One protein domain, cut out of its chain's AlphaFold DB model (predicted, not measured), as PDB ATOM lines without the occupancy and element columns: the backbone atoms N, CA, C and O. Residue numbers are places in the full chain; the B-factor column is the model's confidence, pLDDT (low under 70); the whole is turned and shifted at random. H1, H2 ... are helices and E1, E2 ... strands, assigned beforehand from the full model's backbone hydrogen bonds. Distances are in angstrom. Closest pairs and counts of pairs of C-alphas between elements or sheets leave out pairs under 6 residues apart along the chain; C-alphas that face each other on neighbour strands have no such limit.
ATOM      1  N   GLU A   2     207.623 243.169 205.832       80.44
ATOM      2  CA  GLU A   2     207.860 242.995 207.276       80.44
ATOM      3  C   GLU A   2     208.663 244.147 207.907       80.44
ATOM      4  O   GLU A   2     208.132 244.889 208.723       80.44
ATOM      5  N   TYR A   3     209.873 244.424 207.414       83.00
ATOM      6  CA  TYR A   3     210.723 245.520 207.916       83.00
ATOM      7  C   TYR A   3     210.349 246.925 207.410       83.00
ATOM      8  O   TYR A   3     211.137 247.862 207.520       83.00
ATOM      9  N   ARG A   4     209.182 247.089 206.773       81.19
ATOM     10  CA  ARG A   4     208.740 248.373 206.196       81.19
ATOM     11  C   ARG A   4     207.291 248.707 206.555       81.19
ATOM     12  O   ARG A   4     206.583 249.262 205.720       81.19
ATOM     13  N   ASN A   5     206.834 248.339 207.753       85.56
ATOM     14  CA  ASN A   5     205.478 248.629 208.245       85.56
ATOM     15  C   ASN A   5     204.374 248.213 207.252       85.56
ATOM     16  O   ASN A   5     203.459 248.977 206.960       85.56
ATOM     17  N   GLY A   6     204.503 247.028 206.648       83.56
ATOM     18  CA  GLY A   6     203.527 246.529 205.674       83.56
ATOM     19  C   GLY A   6     203.679 247.090 204.254       83.56
ATOM     20  O   GLY A   6     202.959 246.658 203.355       83.56
ATOM     21  N   GLN A   7     204.654 247.973 203.990       86.38
ATOM     22  CA  GLN A   7     205.001 248.411 202.634       86.38
ATOM     23  C   GLN A   7     205.643 247.245 201.856       86.38
ATOM     24  O   GLN A   7     206.866 247.058 201.825       86.38
ATOM     25  N   TRP A   8     204.796 246.404 201.261       87.31
ATOM     26  CA  TRP A   8     205.183 245.200 200.519       87.31
ATOM     27  C   TRP A   8     205.835 245.514 199.169       87.31
ATOM     28  O   TRP A   8     206.660 244.742 198.701       87.31
ATOM     29  N   TRP A   9     205.520 246.670 198.587       85.75
ATOM     30  CA  TRP A   9     205.955 247.067 197.251       85.75
ATOM     31  C   TRP A   9     207.332 247.747 197.176       85.75
ATOM     32  O   TRP A   9     207.857 247.968 196.085       85.75
ATOM     33  N   GLY A  10     207.921 248.112 198.317       80.56
ATOM     34  CA  GLY A  10     209.232 248.770 198.365       80.56
ATOM     35  C   GLY A  10     210.412 247.832 198.058       80.56
ATOM     36  O   GLY A  10     210.237 246.641 197.834       80.56
ATOM     37  N   GLY A  11     211.636 248.371 198.118       74.88
ATOM     38  CA  GLY A  11     212.890 247.614 197.951       74.88
ATOM     39  C   GLY A  11     213.611 247.877 196.624       74.88
ATOM     40  O   GLY A  11     213.020 248.375 195.666       74.88
ATOM     41  N   LEU A  12     214.910 247.562 196.582       70.94
ATOM     42  CA  LEU A  12     215.697 247.579 195.346       70.94
ATOM     43  C   LEU A  12     215.194 246.433 194.452       70.94
ATOM     44  O   LEU A  12     215.155 245.297 194.904       70.94
ATOM     45  N   TYR A  13     214.761 246.743 193.226       77.19
ATOM     46  CA  TYR A  13     214.101 245.799 192.301       77.19
ATOM     47  C   TYR A  13     212.726 245.252 192.750       77.19
ATOM     48  O   TYR A  13     212.218 244.316 192.142       77.19
ATOM     49  N   GLY A  14     212.083 245.866 193.752       83.00
ATOM     50  CA  GLY A  14     210.667 245.626 194.075       83.00
ATOM     51  C   GLY A  14     209.708 246.386 193.145       83.00
ATOM     52  O   GLY A  14     210.147 247.103 192.249       83.00
ATOM     53  N   TRP A  15     208.397 246.306 193.395       87.69
ATOM     54  CA  TRP A  15     207.354 246.979 192.599       87.69
ATOM     55  C   TRP A  15     207.465 248.512 192.549       87.69
ATOM     56  O   TRP A  15     206.903 249.149 191.670       87.69
ATOM     57  N   TYR A  16     208.211 249.130 193.459       84.69
ATOM     58  CA  TYR A  16     208.565 250.547 193.370       84.69
ATOM     59  C   TYR A  16     209.635 250.848 192.311       84.69
ATOM     60  O   TYR A  16     209.677 251.941 191.744       84.69
ATOM     61  N   GLY A  17     210.552 249.905 192.090       79.00
ATOM     62  CA  GLY A  17     211.767 250.106 191.312       79.00
ATOM     63  C   GLY A  17     211.502 250.177 189.812       79.00
ATOM     64  O   GLY A  17     210.627 249.492 189.287       79.00
ATOM     65  N   ARG A  18     212.320 250.956 189.094       77.00
ATOM     66  CA  ARG A  18     212.209 251.123 187.634       77.00
ATOM     67  C   ARG A  18     212.254 249.790 186.872       77.00
ATOM     68  O   ARG A  18     211.509 249.607 185.916       77.00
ATOM     69  N   TYR A  19     213.093 248.862 187.329       78.50
ATOM     70  CA  TYR A  19     213.276 247.526 186.747       78.50
ATOM     71  C   TYR A  19     212.459 246.429 187.451       78.50
ATOM     72  O   TYR A  19     212.653 245.251 187.159       78.50
ATOM     73  N   GLY A  20     211.599 246.798 188.407       83.44
ATOM     74  CA  GLY A  20     210.979 245.872 189.352       83.44
ATOM     75  C   GLY A  20     210.186 244.762 188.682       83.44
ATOM     76  O   GLY A  20     210.540 243.597 188.820       83.44
ATOM     77  N   LEU A  21     209.171 245.129 187.893       87.38
ATOM     78  CA  LEU A  21     208.314 244.162 187.198       87.38
ATOM     79  C   LEU A  21     209.140 243.163 186.377       87.38
ATOM     80  O   LEU A  21     208.954 241.963 186.505       87.38
ATOM     81  N   MET A  22     210.118 243.641 185.608       84.56
ATOM     82  CA  MET A  22     210.964 242.786 184.771       84.56
ATOM     83  C   MET A  22     211.765 241.751 185.571       84.56
ATOM     84  O   MET A  22     211.865 240.602 185.139       84.56
ATOM     85  N   MET A  23     212.340 242.164 186.706       86.12
ATOM     86  CA  MET A  23     213.128 241.292 187.584       86.12
ATOM     87  C   MET A  23     212.238 240.298 188.329       86.12
ATOM     88  O   MET A  23     212.559 239.115 188.387       86.12
ATOM     89  N   ILE A  24     211.106 240.774 188.856       90.44
ATOM     90  CA  ILE A  24     210.133 239.950 189.576       90.44
ATOM     91  C   ILE A  24     209.579 238.874 188.640       90.44
ATOM     92  O   ILE A  24     209.627 237.701 188.992       90.44
ATOM     93  N   PHE A  25     209.129 239.238 187.435       92.31
ATOM     94  CA  PHE A  25     208.596 238.274 186.469       92.31
ATOM     95  C   PHE A  25     209.652 237.293 185.971       92.31
ATOM     96  O   PHE A  25     209.382 236.103 185.966       92.31
ATOM     97  N   ALA A  26     210.881 237.742 185.691       90.62
ATOM     98  CA  ALA A  26     211.945 236.808 185.320       90.62
ATOM     99  C   ALA A  26     212.204 235.766 186.426       90.62
ATOM    100  O   ALA A  26     212.343 234.585 186.133       90.62
ATOM    101  N   ALA A  27     212.237 236.184 187.696       92.25
ATOM    102  CA  ALA A  27     212.413 235.260 188.814       92.25
ATOM    103  C   ALA A  27     211.198 234.334 189.010       92.25
ATOM    104  O   ALA A  27     211.374 233.153 189.303       92.25
ATOM    105  N   MET A  28     209.978 234.854 188.844       93.94
ATOM    106  CA  MET A  28     208.746 234.067 188.960       93.94
ATOM    107  C   MET A  28     208.605 233.043 187.841       93.94
ATOM    108  O   MET A  28     208.236 231.910 188.143       93.94
ATOM    109  N   ASP A  29     208.924 233.403 186.597       94.44
ATOM    110  CA  ASP A  29     208.943 232.476 185.463       94.44
ATOM    111  C   ASP A  29     209.900 231.323 185.756       94.44
ATOM    112  O   ASP A  29     209.491 230.165 185.764       94.44
ATOM    113  N   VAL A  30     211.156 231.638 186.100       95.31
ATOM    114  CA  VAL A  30     212.185 230.634 186.408       95.31
ATOM    115  C   VAL A  30     211.743 229.732 187.562       95.31
ATOM    116  O   VAL A  30     211.837 228.511 187.460       95.31
ATOM    117  N   ALA A  31     211.231 230.306 188.654       95.69
ATOM    118  CA  ALA A  31     210.765 229.529 189.801       95.69
ATOM    119  C   ALA A  31     209.595 228.603 189.432       95.69
ATOM    120  O   ALA A  31     209.597 227.428 189.798       95.69
ATOM    121  N   THR A  32     208.628 229.127 188.680       96.19
ATOM    122  CA  THR A  32     207.437 228.407 188.215       96.19
ATOM    123  C   THR A  32     207.814 227.254 187.289       96.19
ATOM    124  O   THR A  32     207.387 226.117 187.498       96.19
ATOM    125  N   GLU A  33     208.658 227.521 186.295       95.88
ATOM    126  CA  GLU A  33     209.114 226.532 185.323       95.88
ATOM    127  C   GLU A  33     209.951 225.428 185.972       95.88
ATOM    128  O   GLU A  33     209.751 224.254 185.647       95.88
ATOM    129  N   CYS A  34     210.857 225.779 186.891       96.12
ATOM    130  CA  CYS A  34     211.652 224.816 187.652       96.12
ATOM    131  C   CYS A  34     210.769 223.947 188.553       96.12
ATOM    132  O   CYS A  34     210.911 222.725 188.555       96.12
ATOM    133  N   ALA A  35     209.843 224.557 189.301       97.06
ATOM    134  CA  ALA A  35     208.948 223.819 190.185       97.06
ATOM    135  C   ALA A  35     208.059 222.854 189.394       97.06
ATOM    136  O   ALA A  35     207.932 221.689 189.773       97.06
ATOM    137  N   TYR A  36     207.507 223.301 188.265       97.25
ATOM    138  CA  TYR A  36     206.701 222.445 187.402       97.25
ATOM    139  C   TYR A  36     207.531 221.326 186.755       97.25
ATOM    140  O   TYR A  36     207.107 220.176 186.779       97.25
ATOM    141  N   LEU A  37     208.746 221.620 186.274       96.94
ATOM    142  CA  LEU A  37     209.658 220.615 185.709       96.94
ATOM    143  C   LEU A  37     209.991 219.496 186.704       96.94
ATOM    144  O   LEU A  37     210.008 218.329 186.334       96.94
ATOM    145  N   LEU A  38     210.277 219.853 187.958       96.38
ATOM    146  CA  LEU A  38     210.706 218.895 188.980       96.38
ATOM    147  C   LEU A  38     209.551 218.088 189.583       96.38
ATOM    148  O   LEU A  38     209.785 217.002 190.109       96.38
ATOM    149  N   SER A  39     208.334 218.634 189.568       96.81
ATOM    150  CA  SER A  39     207.182 218.030 190.249       96.81
ATOM    151  C   SER A  39     206.136 217.428 189.316       96.81
ATOM    152  O   SER A  39     205.347 216.611 189.777       96.81
ATOM    153  N   GLY A  40     206.069 217.877 188.059       96.44
ATOM    154  CA  GLY A  40     204.949 217.606 187.154       96.44
ATOM    155  C   GLY A  40     203.616 218.233 187.584       96.44
ATOM    156  O   GLY A  40     202.592 218.014 186.942       96.44
ATOM    157  N   ASP A  41     203.596 219.039 188.651       97.62
ATOM    158  CA  ASP A  41     202.368 219.598 189.213       97.62
ATOM    159  C   ASP A  41     202.057 220.978 188.616       97.62
ATOM    160  O   ASP A  41     202.720 221.982 188.900       97.62
ATOM    161  N   LYS A  42     201.002 221.038 187.798       96.81
ATOM    162  CA  LYS A  42     200.563 222.265 187.117       96.81
ATOM    163  C   LYS A  42     200.186 223.392 188.079       96.81
ATOM    164  O   LYS A  42     200.184 224.544 187.650       96.81
ATOM    165  N   LYS A  43     199.918 223.121 189.367       97.69
ATOM    166  CA  LYS A  43     199.566 224.173 190.341       97.69
ATOM    167  C   LYS A  43     200.646 225.245 190.477       97.69
ATOM    168  O   LYS A  43     200.337 226.375 190.835       97.69
ATOM    169  N   TYR A  44     201.910 224.915 190.202       98.06
ATOM    170  CA  TYR A  44     202.990 225.900 190.274       98.06
ATOM    171  C   TYR A  44     202.857 226.984 189.197       98.06
ATOM    172  O   TYR A  44     203.281 228.113 189.433       98.06
ATOM    173  N   LEU A  45     202.187 226.689 188.073       98.06
ATOM    174  CA  LEU A  45     201.875 227.673 187.030       98.06
ATOM    175  C   LEU A  45     200.909 228.766 187.519       98.06
ATOM    176  O   LEU A  45     200.917 229.876 186.983       98.06
ATOM    177  N   GLU A  46     200.125 228.498 188.569       98.31
ATOM    178  CA  GLU A  46     199.186 229.472 189.145       98.31
ATOM    179  C   GLU A  46     199.883 230.692 189.748       98.31
ATOM    180  O   GLU A  46     199.314 231.789 189.758       98.31
ATOM    181  N   LEU A  47     201.133 230.544 190.205       97.50
ATOM    182  CA  LEU A  47     201.916 231.683 190.674       97.50
ATOM    183  C   LEU A  47     202.039 232.721 189.557       97.50
ATOM    184  O   LEU A  47     201.650 233.871 189.749       97.50
ATOM    185  N   LEU A  48     202.504 232.306 188.380       96.81
ATOM    186  CA  LEU A  48     202.681 233.200 187.243       96.81
ATOM    187  C   LEU A  48     201.340 233.698 186.680       96.81
ATOM    188  O   LEU A  48     201.173 234.906 186.490       96.81
ATOM    189  N   ARG A  49     200.362 232.796 186.493       98.00
ATOM    190  CA  ARG A  49     199.006 233.142 186.014       98.00
ATOM    191  C   ARG A  49     198.372 234.235 186.858       98.00
ATOM    192  O   ARG A  49     197.943 235.254 186.321       98.00
ATOM    193  N   SER A  50     198.386 234.065 188.181       97.56
ATOM    194  CA  SER A  50     197.771 235.027 189.094       97.56
ATOM    195  C   SER A  50     198.385 236.422 188.962       97.56
ATOM    196  O   SER A  50     197.656 237.412 188.985       97.56
ATOM    197  N   GLN A  51     199.705 236.534 188.771       95.81
ATOM    198  CA  GLN A  51     200.354 237.837 188.625       95.81
ATOM    199  C   GLN A  51     200.052 238.485 187.271       95.81
ATOM    200  O   GLN A  51     199.764 239.685 187.230       95.81
ATOM    201  N   ILE A  52     200.050 237.706 186.183       97.31
ATOM    202  CA  ILE A  52     199.634 238.182 184.854       97.31
ATOM    203  C   ILE A  52     198.189 238.689 184.911       97.31
ATOM    204  O   ILE A  52     197.905 239.807 184.476       97.31
ATOM    205  N   ASP A  53     197.287 237.924 185.521       97.81
ATOM    206  CA  ASP A  53     195.877 238.290 185.640       97.81
ATOM    207  C   ASP A  53     195.692 239.564 186.465       97.81
ATOM    208  O   ASP A  53     194.949 240.460 186.062       97.81
ATOM    209  N   GLN A  54     196.418 239.717 187.576       96.38
ATOM    210  CA  GLN A  54     196.383 240.947 188.369       96.38
ATOM    211  C   GLN A  54     196.881 242.173 187.580       96.38
ATOM    212  O   GLN A  54     196.327 243.267 187.751       96.38
ATOM    213  N   LEU A  55     197.876 242.024 186.701       95.69
ATOM    214  CA  LEU A  55     198.303 243.108 185.811       95.69
ATOM    215  C   LEU A  55     197.232 243.436 184.766       95.69
ATOM    216  O   LEU A  55     196.885 244.606 184.592       95.69
ATOM    217  N   LEU A  56     196.674 242.418 184.108       96.81
ATOM    218  CA  LEU A  56     195.650 242.587 183.075       96.81
ATOM    219  C   LEU A  56     194.341 243.162 183.636       96.81
ATOM    220  O   LEU A  56     193.693 243.965 182.962       96.81
ATOM    221  N   LEU A  57     193.967 242.816 184.871       97.44
ATOM    222  CA  LEU A  57     192.823 243.406 185.584       97.44
ATOM    223  C   LEU A  57     192.999 244.907 185.841       97.44
ATOM    224  O   LEU A  57     192.018 245.639 185.923       97.44
ATOM    225  N   ARG A  58     194.246 245.375 185.955       96.94
ATOM    226  CA  ARG A  58     194.589 246.793 186.146       96.94
ATOM    227  C   ARG A  58     194.935 247.494 184.840       96.94
ATOM    228  O   ARG A  58     195.423 248.621 184.877       96.94
ATOM    229  N   SER A  59     194.747 246.832 183.704       96.62
ATOM    230  CA  SER A  59     195.112 247.400 182.414       96.62
ATOM    231  C   SER A  59     194.298 248.654 182.080       96.62
ATOM    232  O   SER A  59     193.188 248.864 182.569       96.62
ATOM    233  N   LYS A  60     194.882 249.509 181.244       95.62
ATOM    234  CA  LYS A  60     194.242 250.685 180.656       95.62
ATOM    235  C   LYS A  60     194.463 250.656 179.156       95.62
ATOM    236  O   LYS A  60     195.529 250.244 178.707       95.62
ATOM    237  N   THR A  61     193.496 251.159 178.406       95.06
ATOM    238  CA  THR A  61     193.615 251.327 176.958       95.06
ATOM    239  C   THR A  61     193.764 252.811 176.645       95.06
ATOM    240  O   THR A  61     193.009 253.627 177.177       95.06
ATOM    241  N   THR A  62     194.761 253.179 175.839       92.75
ATOM    242  CA  THR A  62     194.922 254.568 175.376       92.75
ATOM    243  C   THR A  62     193.858 254.929 174.336       92.75
ATOM    244  O   THR A  62     193.134 254.058 173.852       92.75
ATOM    245  N   GLN A  63     193.760 256.209 173.961       91.69
ATOM    246  CA  GLN A  63     192.833 256.645 172.907       91.69
ATOM    247  C   GLN A  63     193.130 255.967 171.561       91.69
ATOM    248  O   GLN A  63     192.218 255.663 170.801       91.69
ATOM    249  N   GLU A  64     194.401 255.663 171.303       91.69
ATOM    250  CA  GLU A  64     194.886 254.971 170.109       91.69
ATOM    251  C   GLU A  64     194.710 253.441 170.183       91.69
ATOM    252  O   GLU A  64     195.158 252.722 169.293       91.69
ATOM    253  N   GLY A  65     194.091 252.917 171.248       92.75
ATOM    254  CA  GLY A  65     193.816 251.488 171.398       92.75
ATOM    255  C   GLY A  65     194.972 250.656 171.963       92.75
ATOM    256  O   GLY A  65     194.881 249.430 171.955       92.75
ATOM    257  N   GLN A  66     196.047 251.278 172.464       94.00
ATOM    258  CA  GLN A  66     197.162 250.548 173.073       94.00
ATOM    259  C   GLN A  66     196.806 250.084 174.492       94.00
ATOM    260  O   GLN A  66     196.532 250.902 175.371       94.00
ATOM    261  N   LEU A  67     196.901 248.780 174.738       95.25
ATOM    262  CA  LEU A  67     196.794 248.166 176.057       95.25
ATOM    263  C   LEU A  67     198.072 248.414 176.861       95.25
ATOM    264  O   LEU A  67     199.182 248.109 176.413       95.25
ATOM    265  N   LEU A  68     197.908 248.942 178.069       93.75
ATOM    266  CA  LEU A  68     198.974 249.218 179.019       93.75
ATOM    267  C   LEU A  68     198.660 248.571 180.368       93.75
ATOM    268  O   LEU A  68     197.522 248.616 180.828       93.75
ATOM    269  N   VAL A  69     199.675 248.052 181.050       94.38
ATOM    270  CA  VAL A  69     199.590 247.544 182.430       94.38
ATOM    271  C   VAL A  69     200.490 248.367 183.348       94.38
ATOM    272  O   VAL A  69     201.464 248.961 182.870       94.38
ATOM    273  N   PRO A  70     200.189 248.458 184.654       92.88
ATOM    274  CA  PRO A  70     201.040 249.204 185.567       92.88
ATOM    275  C   PRO A  70     202.349 248.453 185.813       92.88
ATOM    276  O   PRO A  70     202.343 247.265 186.119       92.88
ATOM    277  N   TYR A  71     203.481 249.149 185.711       89.00
ATOM    278  CA  TYR A  71     204.785 248.548 186.013       89.00
ATOM    279  C   TYR A  71     205.233 248.807 187.444       89.00
ATOM    280  O   TYR A  71     206.126 248.120 187.938       89.00
ATOM    281  N   ARG A  72     204.672 249.841 188.083       88.25
ATOM    282  CA  ARG A  72     205.148 250.328 189.373       88.25
ATOM    283  C   ARG A  72     204.002 250.709 190.297       88.25
ATOM    284  O   ARG A  72     202.922 251.079 189.837       88.25
ATOM    285  N   ILE A  73     204.258 250.647 191.596       89.19
ATOM    286  CA  ILE A  73     203.352 251.141 192.634       89.19
ATOM    287  C   ILE A  73     204.143 251.961 193.656       89.19
ATOM    288  O   ILE A  73     205.249 251.586 194.060       89.19
ATOM    289  N   ASN A  74     203.565 253.081 194.076       87.00
ATOM    290  CA  ASN A  74     204.073 253.899 195.167       87.00
ATOM    291  C   ASN A  74     202.944 254.210 196.167       87.00
ATOM    292  O   ASN A  74     201.888 253.573 196.147       87.00
ATOM    293  N   LYS A  75     203.165 255.166 197.075       87.75
ATOM    294  CA  LYS A  75     202.176 255.543 198.100       87.75
ATOM    295  C   LYS A  75     200.855 256.071 197.515       87.75
ATOM    296  O   LYS A  75     199.837 255.970 198.188       87.75
ATOM    297  N   ASP A  76     200.880 256.590 196.287       89.06
ATOM    298  CA  ASP A  76     199.730 257.188 195.603       89.06
ATOM    299  C   ASP A  76     199.025 256.174 194.673       89.06
ATOM    300  O   ASP A  76     198.019 256.487 194.039       89.06
ATOM    301  N   GLY A  77     199.527 254.933 194.608       90.62
ATOM    302  CA  GLY A  77     198.931 253.826 193.863       90.62
ATOM    303  C   GLY A  77     199.747 253.375 192.649       90.62
ATOM    304  O   GLY A  77     200.958 253.583 192.561       90.62
ATOM    305  N   TRP A  78     199.083 252.668 191.731       92.12
ATOM    306  CA  TRP A  78     199.700 252.085 190.534       92.12
ATOM    307  C   TRP A  78     199.996 253.151 189.474       92.12
ATOM    308  O   TRP A  78     199.111 253.916 189.091       92.12
ATOM    309  N   HIS A  79     201.217 253.152 188.940       88.00
ATOM    310  CA  HIS A  79     201.702 254.131 187.966       88.00
ATOM    311  C   HIS A  79     202.676 253.500 186.953       88.00
ATOM    312  O   HIS A  79     202.897 252.288 186.931       88.00
ATOM    313  N   SER A  80     203.253 254.334 186.074       85.75
ATOM    314  CA  SER A  80     204.158 253.902 184.997       85.75
ATOM    315  C   SER A  80     203.517 252.833 184.096       85.75
ATOM    316  O   SER A  80     204.060 251.743 183.927       85.75
ATOM    317  N   TYR A  81     202.348 253.141 183.535       88.75
ATOM    318  CA  TYR A  81     201.637 252.244 182.626       88.75
ATOM    319  C   TYR A  81     202.405 252.079 181.309       88.75
ATOM    320  O   TYR A  81     202.797 253.077 180.702       88.75
ATOM    321  N   ARG A  82     202.640 250.831 180.887       88.56
ATOM    322  CA  ARG A  82     203.427 250.474 179.692       88.56
ATOM    323  C   ARG A  82     202.856 249.232 178.992       88.56
ATOM    324  O   ARG A  82     202.103 248.498 179.633       88.56
ATOM    325  N   PRO A  83     203.211 248.972 177.718       89.94
ATOM    326  CA  PRO A  83     202.798 247.755 177.021       89.94
ATOM    327  C   PRO A  83     203.197 246.491 177.787       89.94
ATOM    328  O   PRO A  83     204.215 246.472 178.481       89.94
ATOM    329  N   VAL A  84     202.397 245.437 177.667       89.50
ATOM    330  CA  VAL A  84     202.694 244.133 178.278       89.50
ATOM    331  C   VAL A  84     203.902 243.505 177.573       89.50
ATOM    332  O   VAL A  84     203.980 243.525 176.344       89.50
ATOM    333  N   MET A  85     204.859 242.967 178.334       86.38
ATOM    334  CA  MET A  85     205.950 242.167 177.764       86.38
ATOM    335  C   MET A  85     205.440 240.763 177.449       86.38
ATOM    336  O   MET A  85     204.783 240.148 178.282       86.38
ATOM    337  N   ILE A  86     205.753 240.252 176.260       92.88
ATOM    338  CA  ILE A  86     205.224 238.960 175.807       92.88
ATOM    339  C   ILE A  86     205.926 237.753 176.426       92.88
ATOM    340  O   ILE A  86     205.324 236.688 176.490       92.88
ATOM    341  N   ARG A  87     207.176 237.914 176.889       92.94
ATOM    342  CA  ARG A  87     208.018 236.822 177.406       92.94
ATOM    343  C   ARG A  87     207.242 235.928 178.368       92.94
ATOM    344  O   ARG A  87     207.096 234.743 178.114       92.94
ATOM    345  N   ASP A  88     206.711 236.517 179.431       94.75
ATOM    346  CA  ASP A  88     206.126 235.769 180.544       94.75
ATOM    347  C   ASP A  88     204.872 234.985 180.088       94.75
ATOM    348  O   ASP A  88     204.649 233.845 180.486       94.75
ATOM    349  N   LEU A  89     204.090 235.555 179.160       97.06
ATOM    350  CA  LEU A  89     202.942 234.887 178.534       97.06
ATOM    351  C   LEU A  89     203.375 233.745 177.605       97.06
ATOM    352  O   LEU A  89     202.770 232.674 177.631       97.06
ATOM    353  N   ALA A  90     204.421 233.958 176.801       96.75
ATOM    354  CA  ALA A  90     204.960 232.950 175.892       96.75
ATOM    355  C   ALA A  90     205.528 231.745 176.659       96.75
ATOM    356  O   ALA A  90     205.299 230.603 176.265       96.75
ATOM    357  N   HIS A  91     206.224 232.000 177.770       96.88
ATOM    358  CA  HIS A  91     206.725 230.971 178.680       96.88
ATOM    359  C   HIS A  91     205.590 230.225 179.386       96.88
ATOM    360  O   HIS A  91     205.588 228.994 179.396       96.88
ATOM    361  N   LEU A  92     204.594 230.949 179.910       97.88
ATOM    362  CA  LEU A  92     203.423 230.345 180.544       97.88
ATOM    363  C   LEU A  92     202.673 229.417 179.583       97.88
ATOM    364  O   LEU A  92     202.461 228.250 179.914       97.88
ATOM    365  N   TRP A  93     202.311 229.916 178.396       98.44
ATOM    366  CA  TRP A  93     201.623 229.111 177.388       98.44
ATOM    367  C   TRP A  93     202.475 227.924 176.950       98.44
ATOM    368  O   TRP A  93     201.962 226.818 176.850       98.44
ATOM    369  N   HIS A  94     203.780 228.098 176.751       98.00
ATOM    370  CA  HIS A  94     204.640 226.976 176.383       98.00
ATOM    371  C   HIS A  94     204.709 225.904 177.482       98.00
ATOM    372  O   HIS A  94     204.671 224.700 177.218       98.00
ATOM    373  N   ALA A  95     204.786 226.313 178.747       97.31
ATOM    374  CA  ALA A  95     204.779 225.378 179.863       97.31
ATOM    375  C   ALA A  95     203.434 224.644 179.978       97.31
ATOM    376  O   ALA A  95     203.420 223.430 180.172       97.31
ATOM    377  N   SER A  96     202.304 225.325 179.810       97.75
ATOM    378  CA  SER A  96     200.986 224.718 180.008       97.75
ATOM    379  C   SER A  96     200.435 224.002 178.771       97.75
ATOM    380  O   SER A  96     199.872 222.915 178.900       97.75
ATOM    381  N   MET A  97     200.662 224.565 177.581       97.62
ATOM    382  CA  MET A  97     199.916 224.349 176.330       97.62
ATOM    383  C   MET A  97     198.397 224.519 176.493       97.62
ATOM    384  O   MET A  97     197.609 223.910 175.777       97.62
ATOM    385  N   ASP A  98     197.977 225.329 177.467       97.62
ATOM    386  CA  ASP A  98     196.574 225.540 177.816       97.62
ATOM    387  C   ASP A  98     195.957 226.650 176.954       97.62
ATOM    388  O   ASP A  98     196.537 227.729 176.779       97.62
ATOM    389  N   THR A  99     194.750 226.413 176.442       97.81
ATOM    390  CA  THR A  99     194.003 227.389 175.638       97.81
ATOM    391  C   THR A  99     193.636 228.639 176.438       97.81
ATOM    392  O   THR A  99     193.577 229.729 175.872       97.81
ATOM    393  N   ALA A 100     193.464 228.535 177.761       98.19
ATOM    394  CA  ALA A 100     193.232 229.693 178.620       98.19
ATOM    395  C   ALA A 100     194.473 230.598 178.724       98.19
ATOM    396  O   ALA A 100     194.350 231.819 178.848       98.19
ATOM    397  N   ASP A 101     195.680 230.028 178.673       98.50
ATOM    398  CA  ASP A 101     196.917 230.816 178.654       98.50
ATOM    399  C   ASP A 101     197.141 231.448 177.275       98.50
ATOM    400  O   ASP A 101     197.549 232.608 177.199       98.50
ATOM    401  N   TRP A 102     196.757 230.753 176.198       98.50
ATOM    402  CA  TRP A 102     196.710 231.341 174.858       98.50
ATOM    403  C   TRP A 102     195.731 232.522 174.767       98.50
ATOM    404  O   TRP A 102     196.081 233.581 174.255       98.50
ATOM    405  N   ALA A 103     194.544 232.422 175.369       98.44
ATOM    406  CA  ALA A 103     193.567 233.514 175.367       98.44
ATOM    407  C   ALA A 103     194.103 234.814 176.014       98.44
ATOM    408  O   ALA A 103     193.671 235.921 175.677       98.44
ATOM    409  N   ARG A 104     195.073 234.711 176.937       98.25
ATOM    410  CA  ARG A 104     195.774 235.882 177.490       98.25
ATOM    411  C   ARG A 104     196.697 236.520 176.455       98.25
ATOM    412  O   ARG A 104     196.756 237.748 176.394       98.25
ATOM    413  N   ILE A 105     197.381 235.707 175.648       98.25
ATOM    414  CA  ILE A 105     198.191 236.166 174.512       98.25
ATOM    415  C   ILE A 105     197.295 236.891 173.505       98.25
ATOM    416  O   ILE A 105     197.604 238.033 173.174       98.25
ATOM    417  N   ASP A 106     196.151 236.316 173.124       98.06
ATOM    418  CA  ASP A 106     195.199 236.947 172.195       98.06
ATOM    419  C   ASP A 106     194.717 238.313 172.703       98.06
ATOM    420  O   ASP A 106     194.693 239.300 171.964       98.06
ATOM    421  N   LYS A 107     194.388 238.408 174.000       97.00
ATOM    422  CA  LYS A 107     194.001 239.680 174.629       97.00
ATOM    423  C   LYS A 107     195.110 240.729 174.524       97.00
ATOM    424  O   LYS A 107     194.822 241.905 174.289       97.00
ATOM    425  N   VAL A 108     196.365 240.326 174.731       96.38
ATOM    426  CA  VAL A 108     197.518 241.226 174.612       96.38
ATOM    427  C   VAL A 108     197.745 241.612 173.153       96.38
ATOM    428  O   VAL A 108     197.867 242.805 172.885       96.38
ATOM    429  N   HIS A 109     197.715 240.657 172.221       96.44
ATOM    430  CA  HIS A 109     197.868 240.882 170.782       96.44
ATOM    431  C   HIS A 109     196.833 241.883 170.251       96.44
ATOM    432  O   HIS A 109     197.197 242.902 169.661       96.44
ATOM    433  N   ALA A 110     195.552 241.693 170.579       95.62
ATOM    434  CA  ALA A 110     194.476 242.598 170.174       95.62
ATOM    435  C   ALA A 110     194.696 244.050 170.645       95.62
ATOM    436  O   ALA A 110     194.315 245.002 169.952       95.62
ATOM    437  N   GLY A 111     195.323 244.224 171.814       94.25
ATOM    438  CA  GLY A 111     195.627 245.517 172.421       94.25
ATOM    439  C   GLY A 111     197.006 246.090 172.080       94.25
ATOM    440  O   GLY A 111     197.323 247.201 172.501       94.25
ATOM    441  N   HIS A 112     197.859 245.373 171.351       92.88
ATOM    442  CA  HIS A 112     199.236 245.793 171.111       92.88
ATOM    443  C   HIS A 112     199.365 246.478 169.749       92.88
ATOM    444  O   HIS A 112     199.400 245.824 168.718       92.88
ATOM    445  N   LYS A 113     199.404 247.816 169.741       92.44
ATOM    446  CA  LYS A 113     199.395 248.627 168.508       92.44
ATOM    447  C   LYS A 113     200.761 249.172 168.119       92.44
ATOM    448  O   LYS A 113     201.039 249.342 166.936       92.44
ATOM    449  N   PHE A 114     201.617 249.440 169.099       89.12
ATOM    450  CA  PHE A 114     202.930 250.047 168.883       89.12
ATOM    451  C   PHE A 114     204.040 249.216 169.511       89.12
ATOM    452  O   PHE A 114     203.799 248.439 170.436       89.12
ATOM    453  N   ARG A 115     205.275 249.390 169.023       79.56
ATOM    454  CA  ARG A 115     206.387 248.519 169.421       79.56
ATOM    455  C   ARG A 115     206.563 248.479 170.946       79.56
ATOM    456  O   ARG A 115     206.637 249.524 171.597       79.56
ATOM    457  N   PRO A 116     206.654 247.276 171.539       69.00
ATOM    458  CA  PRO A 116     206.885 247.131 172.965       69.00
ATOM    459  C   PRO A 116     208.307 247.600 173.284       69.00
ATOM    460  O   PRO A 116     209.293 246.965 172.913       69.00
ATOM    461  N   LEU A 117     208.408 248.710 174.016       65.56
ATOM    462  CA  LEU A 117     209.618 249.133 174.727       65.56
ATOM    463  C   LEU A 117     210.878 249.239 173.832       65.56
ATOM    464  O   LEU A 117     211.760 248.371 173.837       65.56
ATOM    465  N   ASN A 118     211.031 250.375 173.147       54.44
ATOM    466  CA  ASN A 118     212.266 250.777 172.454       54.44
ATOM    467  C   ASN A 118     213.267 251.462 173.403       54.44
ATOM    468  O   ASN A 118     213.722 252.573 173.166       54.44
TER     469      ASN A 118
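What this domain is: This is residues 2 to 118 of the 356 residues of an uncharacterized protein of Saprospiraceae bacterium (UniProt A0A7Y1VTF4). Two helical hairpins, H1 with H2 and H3 with H4, stand side by side, and a small hairpin of two strands, E1 and E2, lies across one end of the helices, with E1 on the side toward them. H1, H2 and H3 make an up-and-down bundle, each running against the one before it in the chain, and H4 packs on H3. The printed part has 117 residues, with four named helices and two named strands in the order H1, H2, E1, E2, H3, H4; the class is mostly helix, and the two-stranded sheet, E1 - E2, is antiparallel. The whole is compact, with a radius of gyration of the C-alphas of 14.9 A and spans of 42 by 40 by 24 A.

How they stand to each other: H1, residues 20 to 39, and H2, residues 42 to 57, form a helical hairpin at a shallow tilt of 23 degrees, opposite ways; their closest C-alphas, those of Thr 32 and Tyr 44, are 5.5 A apart, and H2 touches H1 with residues 42 to 48 alone. H2 has a kink of 32 degrees near residue 49. E1, residues 67 to 74, and E2, residues 77 to 82, are a hairpin of antiparallel neighbours, with N 69 and O 82 at 2.8 A and N 79 and O 72 at 2.8 A, both within hydrogen-bond range. The closest C-alphas of H2 and E1 are those of Leu 55 and Val 69, 5.7 A apart; E2 is apart from H1 and from H2. H3, residues 87 to 96, touches H1, the C-alphas of Asp 29 and Asp 88 being closest at 6.6 A. H3 touches H2 at a tilt of 37 degrees, only just steep, with Leu 45 and Leu 92 closest at 7.2 A between C-alphas. H4, residues 99 to 111, forms a helical hairpin with H3, at a shallow tilt of 22 degrees; the closest C-alphas, those of Trp 93 and Asp 101, are 5.2 A apart. H1 and H4 are apart. Every O i to N i+4 pair is within hydrogen-bond range in H1 and H3, against 9 of 12 in H2 and 8 of 9 in H4.

Where its parts are: Residues 2 to 19 hold no named element. H1 begins at C-alpha 20, (210.979, 245.872, 189.352), and is 28.1 A long; H2 is 22.6 A long. E1 measures 21.2 A and E2 15.2 A. H3 measures 14.2 A, and H4, 18.5 A long, ends at C-alpha 111, (195.627, 245.517, 172.421).

The domain as a whole: The two C-alphas farthest apart, those of Leu 38 and Gln 63, are 44.8 A apart. The printed part has no cut. The link from H2 to E1 is short, the other links are tight, and no link is long. Mean pLDDT of the printed part is 91.4, and residues 116 to 118 are under 70.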